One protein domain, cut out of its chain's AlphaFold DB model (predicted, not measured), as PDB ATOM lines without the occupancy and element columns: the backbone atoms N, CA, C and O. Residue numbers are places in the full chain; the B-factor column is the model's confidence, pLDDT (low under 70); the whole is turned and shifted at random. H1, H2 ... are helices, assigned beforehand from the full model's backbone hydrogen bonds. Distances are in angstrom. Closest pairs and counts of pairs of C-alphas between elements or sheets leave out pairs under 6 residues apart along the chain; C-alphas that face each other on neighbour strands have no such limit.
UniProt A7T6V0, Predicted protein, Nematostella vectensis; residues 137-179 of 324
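AT A GLANCE: This is residues 137 to 179 of the 324 residues of the protein "Predicted protein" of Nematostella vectensis (UniProt A7T6V0). The model has little regular structure: an open loop in which H1 leads through a turn to the very short H2, then a tail, residues 159 to 179, that runs away from both and ends in a small hairpin-like fold at residues 171 to 177. The 43 printed residues hold two named helices, H1 then H2, and no named strand; the class is all helix, with 15 residues in named elements. The whole is loose, radius of gyration of the C-alphas 12.5 A, and spans 41 by 19 by 10 A.

IN THESE COORDINATES: H1, residues 137 to 147, starts at C-alpha 137 (205.788, 245.548, 274.634) and is 15.4 A long. H2, residues 155 to 158, ends at C-alpha 158 (215.134, 246.048, 287.297).

HOW THE PARTS SIT: H1 and H2 are apart, joined by a short link of 7 residues. Every O i to N i+4 pair in H1 is within hydrogen-bond range; H2 is too short for one. Residues 171 to 172 pair with 176 to 177, antiparallel.

THE WHOLE: The C-alphas farthest apart, Glu 150 and Lys 179, are 41.1 A apart. The printed part has no cut. Mean pLDDT of the printed part is 71.6; 14 residues are under 70, among them 137 to 140 and 172 to 176.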
ATOM      1  N   ASP A 137     206.614 246.458 273.834       60.81
ATOM      2  CA  ASP A 137     205.788 245.548 274.634       60.81
ATOM      3  C   ASP A 137     206.334 245.348 276.052       60.81
ATOM      4  O   ASP A 137     205.556 245.238 276.998       60.81
ATOM      5  N   LEU A 138     207.658 245.328 276.235       66.75
ATOM      6  CA  LEU A 138     208.244 245.130 277.556       66.75
ATOM      7  C   LEU A 138     208.123 246.383 278.424       66.75
ATOM      8  O   LEU A 138     207.722 246.282 279.580       66.75
ATOM      9  N   ALA A 139     208.433 247.558 277.870       64.50
ATOM     10  CA  ALA A 139     208.263 248.826 278.580       64.50
ATOM     11  C   ALA A 139     206.797 249.022 278.996       64.50
ATOM     12  O   ALA A 139     206.514 249.415 280.126       64.50
ATOM     13  N   PHE A 140     205.861 248.656 278.115       63.66
ATOM     14  CA  PHE A 140     204.436 248.670 278.421       63.66
ATOM     15  C   PHE A 140     204.059 247.647 279.500       63.66
ATOM     16  O   PHE A 140     203.332 247.975 280.432       63.66
ATOM     17  N   MET A 141     204.580 246.419 279.433       70.25
ATOM     18  CA  MET A 141     204.334 245.388 280.447       70.25
ATOM     19  C   MET A 141     204.871 245.787 281.826       70.25
ATOM     20  O   MET A 141     204.217 245.521 282.834       70.25
ATOM     21  N   LEU A 142     206.036 246.435 281.871       75.38
ATOM     22  CA  LEU A 142     206.633 246.968 283.092       75.38
ATOM     23  C   LEU A 142     205.796 248.114 283.666       75.38
ATOM     24  O   LEU A 142     205.517 248.096 284.860       75.38
ATOM     25  N   LEU A 143     205.320 249.035 282.822       70.25
ATOM     26  CA  LEU A 143     204.409 250.111 283.223       70.25
ATOM     27  C   LEU A 143     203.076 249.570 283.763       70.25
ATOM     28  O   LEU A 143     202.567 250.045 284.772       70.25
ATOM     29  N   VAL A 144     202.496 248.566 283.105       71.62
ATOM     30  CA  VAL A 144     201.258 247.933 283.574       71.62
ATOM     31  C   VAL A 144     201.504 247.236 284.909       71.62
ATOM     32  O   VAL A 144     200.739 247.432 285.846       71.62
ATOM     33  N   LYS A 145     202.585 246.458 285.041       74.06
ATOM     34  CA  LYS A 145     202.927 245.791 286.304       74.06
ATOM     35  C   LYS A 145     203.185 246.785 287.432       74.06
ATOM     36  O   LYS A 145     202.711 246.537 288.534       74.06
ATOM     37  N   SER A 146     203.863 247.901 287.165       76.56
ATOM     38  CA  SER A 146     204.131 248.922 288.183       76.56
ATOM     39  C   SER A 146     202.856 249.578 288.711       76.56
ATOM     40  O   SER A 146     202.841 250.015 289.851       76.56
ATOM     41  N   GLN A 147     201.773 249.629 287.924       72.00
ATOM     42  CA  GLN A 147     200.474 250.141 288.388       72.00
ATOM     43  C   GLN A 147     199.776 249.215 289.398       72.00
ATOM     44  O   GLN A 147     198.874 249.662 290.100       72.00
ATOM     45  N   PHE A 148     200.167 247.938 289.465       77.75
ATOM     46  CA  PHE A 148     199.603 246.951 290.394       77.75
ATOM     47  C   PHE A 148     200.474 246.712 291.633       77.75
ATOM     48  O   PHE A 148     200.110 245.889 292.472       77.75
ATOM     49  N   LEU A 149     201.624 247.380 291.742       78.69
ATOM     50  CA  LEU A 149     202.505 247.288 292.903       78.69
ATOM     51  C   LEU A 149     202.207 248.436 293.872       78.69
ATOM     52  O   LEU A 149     201.930 249.556 293.450       78.69
ATOM     53  N   GLU A 150     202.257 248.150 295.175       78.50
ATOM     54  CA  GLU A 150     202.113 249.175 296.221       78.50
ATOM     55  C   GLU A 150     203.317 250.128 296.250       78.50
ATOM     56  O   GLU A 150     203.175 251.302 296.588       78.50
ATOM     57  N   GLU A 151     204.487 249.635 295.835       78.88
ATOM     58  CA  GLU A 151     205.733 250.390 295.740       78.88
ATOM     59  C   GLU A 151     206.182 250.534 294.274       78.88
ATOM     60  O   GLU A 151     205.980 249.617 293.465       78.88
ATOM     61  N   PRO A 152     206.785 251.677 293.896       73.19
ATOM     62  CA  PRO A 152     207.309 251.882 292.551       73.19
ATOM     63  C   PRO A 152     208.438 250.889 292.245       73.19
ATOM     64  O   PRO A 152     209.230 250.535 293.113       73.19
ATOM     65  N   VAL A 153     208.529 250.459 290.983       79.69
ATOM     66  CA  VAL A 153     209.594 249.551 290.534       79.69
ATOM     67  C   VAL A 153     210.941 250.258 290.647       79.69
ATOM     68  O   VAL A 153     211.148 251.289 290.004       79.69
ATOM     69  N   ASP A 154     211.865 249.683 291.418       80.62
ATOM     70  CA  ASP A 154     213.246 250.154 291.454       80.62
ATOM     71  C   ASP A 154     213.920 249.876 290.103       80.62
ATOM     72  O   ASP A 154     214.085 248.731 289.670       80.62
ATOM     73  N   LEU A 155     214.296 250.955 289.418       74.75
ATOM     74  CA  LEU A 155     214.949 250.889 288.121       74.75
ATOM     75  C   LEU A 155     216.350 250.272 288.231       74.75
ATOM     76  O   LEU A 155     216.775 249.581 287.305       74.75
ATOM     77  N   ASP A 156     217.060 250.494 289.340       73.38
ATOM     78  CA  ASP A 156     218.392 249.928 289.543       73.38
ATOM     79  C   ASP A 156     218.310 248.406 289.708       73.38
ATOM     80  O   ASP A 156     219.071 247.687 289.057       73.38
ATOM     81  N   GLU A 157     217.347 247.905 290.487       81.25
ATOM     82  CA  GLU A 157     217.080 246.469 290.597       81.25
ATOM     83  C   GLU A 157     216.618 245.880 289.258       81.25
ATOM     84  O   GLU A 157     217.154 244.864 288.807       81.25
ATOM     85  N   LEU A 158     215.671 246.525 288.573       76.06
ATOM     86  CA  LEU A 158     215.134 246.048 287.297       76.06
ATOM     87  C   LEU A 158     216.232 245.830 286.246       76.06
ATOM     88  O   LEU A 158     216.226 244.826 285.531       76.06
ATOM     89  N   MET A 159     217.192 246.754 286.172       70.88
ATOM     90  CA  MET A 159     218.294 246.712 285.211       70.88
ATOM     91  C   MET A 159     219.342 245.630 285.519       70.88
ATOM     92  O   MET A 159     220.221 245.389 284.688       70.88
ATOM     93  N   THR A 160     219.250 244.941 286.663       75.06
ATOM     94  CA  THR A 160     220.074 243.750 286.945       75.06
ATOM     95  C   THR A 160     219.591 242.501 286.203       75.06
ATOM     96  O   THR A 160     220.366 241.558 286.018       75.06
ATOM     97  N   TYR A 161     218.341 242.491 285.727       73.75
ATOM     98  CA  TYR A 161     217.740 241.349 285.045       73.75
ATOM     99  C   TYR A 161     217.771 241.496 283.520       73.75
ATOM    100  O   TYR A 161     217.682 242.585 282.954       73.75
ATOM    101  N   SER A 162     217.863 240.361 282.816       67.81
ATOM    102  CA  SER A 162     217.752 240.342 281.355       67.81
ATOM    103  C   SER A 162     216.309 240.628 280.953       67.81
ATOM    104  O   SER A 162     215.439 239.770 281.061       67.81
ATOM    105  N   LEU A 163     216.082 241.834 280.449       72.19
ATOM    106  CA  LEU A 163     214.789 242.328 279.982       72.19
ATOM    107  C   LEU A 163     214.342 241.728 278.632       72.19
ATOM    108  O   LEU A 163     213.241 241.977 278.157       72.19
ATOM    109  N   THR A 164     215.165 240.893 278.005       66.81
ATOM    110  CA  THR A 164     214.831 240.210 276.751       66.81
ATOM    111  C   THR A 164     214.144 238.859 276.990       66.81
ATOM    112  O   THR A 164     214.507 238.142 277.923       66.81
ATOM    113  N   PRO A 165     213.226 238.423 276.102       65.69
ATOM    114  CA  PRO A 165     212.544 237.125 276.218       65.69
ATOM    115  C   PRO A 165     213.488 235.917 276.102       65.69
ATOM    116  O   PRO A 165     213.126 234.797 276.458       65.69
ATOM    117  N   VAL A 166     214.703 236.133 275.592       68.69
ATOM    118  CA  VAL A 166     215.769 235.134 275.499       68.69
ATOM    119  C   VAL A 166     217.048 235.748 276.075       68.69
ATOM    120  O   VAL A 166     217.373 236.879 275.697       68.69
ATOM    121  N   PRO A 167     217.803 235.038 276.937       72.25
ATOM    122  CA  PRO A 167     219.100 235.510 277.416       72.25
ATOM    123  C   PRO A 167     220.038 235.845 276.254       72.25
ATOM    124  O   PRO A 167     220.120 235.089 275.289       72.25
ATOM    125  N   HIS A 168     220.801 236.932 276.360       70.25
ATOM    126  CA  HIS A 168     221.718 237.385 275.303       70.25
ATOM    127  C   HIS A 168     222.809 236.360 274.937       70.25
ATOM    128  O   HIS A 168     223.323 236.373 273.823       70.25
ATOM    129  N   SER A 169     223.133 235.425 275.835       72.25
ATOM    130  CA  SER A 169     224.018 234.287 275.544       72.25
ATOM    131  C   SER A 169     223.422 233.299 274.536       72.25
ATOM    132  O   SER A 169     224.154 232.605 273.834       72.25
ATOM    133  N   LEU A 170     222.093 233.239 274.444       70.31
ATOM    134  CA  LEU A 170     221.341 232.324 273.583       70.31
ATOM    135  C   LEU A 170     220.563 233.052 272.481       70.31
ATOM    136  O   LEU A 170     220.034 232.393 271.589       70.31
ATOM    137  N   GLY A 171     220.477 234.383 272.524       71.88
ATOM    138  CA  GLY A 171     219.648 235.210 271.651       71.88
ATOM    139  C   GLY A 171     220.406 236.341 270.957       71.88
ATOM    140  O   GLY A 171     221.473 236.767 271.384       71.88
ATOM    141  N   THR A 172     219.832 236.836 269.869       69.56
ATOM    142  CA  THR A 172     220.192 238.088 269.223       69.56
ATOM    143  C   THR A 172     219.664 239.255 270.065       69.56
ATOM    144  O   THR A 172     218.702 239.074 270.822       69.56
ATOM    145  N   PRO A 173     220.224 240.469 269.902       60.31
ATOM    146  CA  PRO A 173     219.758 241.673 270.603       60.31
ATOM    147  C   PRO A 173     218.258 241.968 270.439       60.31
ATOM    148  O   PRO A 173     217.656 242.604 271.295       60.31
ATOM    149  N   ASP A 174     217.631 241.459 269.376       61.47
ATOM    150  CA  ASP A 174     216.198 241.615 269.104       61.47
ATOM    151  C   ASP A 174     215.299 240.624 269.884       61.47
ATOM    152  O   ASP A 174     214.110 240.503 269.587       61.47
ATOM    153  N   GLY A 175     215.845 239.877 270.856       66.62
ATOM    154  CA  GLY A 175     215.103 238.926 271.705       66.62
ATOM    155  C   GLY A 175     214.825 237.574 271.046       66.62
ATOM    156  O   GLY A 175     213.894 236.852 271.392       66.62
ATOM    157  N   PHE A 176     215.630 237.219 270.060       69.38
ATOM    158  CA  PHE A 176     215.390 236.107 269.160       69.38
ATOM    159  C   PHE A 176     216.527 235.095 269.324       69.38
ATOM    160  O   PHE A 176     217.660 235.469 269.122       69.38
ATOM    161  N   LEU A 177     216.292 233.801 269.588       71.81
ATOM    162  CA  LEU A 177     217.365 232.776 269.616       71.81
ATOM    163  C   LEU A 177     218.420 232.926 268.490       71.81
ATOM    164  O   LEU A 177     218.057 233.089 267.314       71.81
ATOM    165  N   ASN A 178     219.700 232.858 268.858       73.75
ATOM    166  CA  ASN A 178     220.837 232.875 267.945       73.75
ATOM    167  C   ASN A 178     220.760 231.665 267.013       73.75
ATOM    168  O   ASN A 178     220.505 230.538 267.440       73.75
ATOM    169  N   LYS A 179     220.965 231.898 265.713       69.75
ATOM    170  CA  LYS A 179     220.994 230.812 264.732       69.75
ATOM    171  C   LYS A 179     222.397 230.233 264.657       69.75
ATOM    172  O   LYS A 179     223.339 230.939 264.320       69.75
TER     173      LYS A 179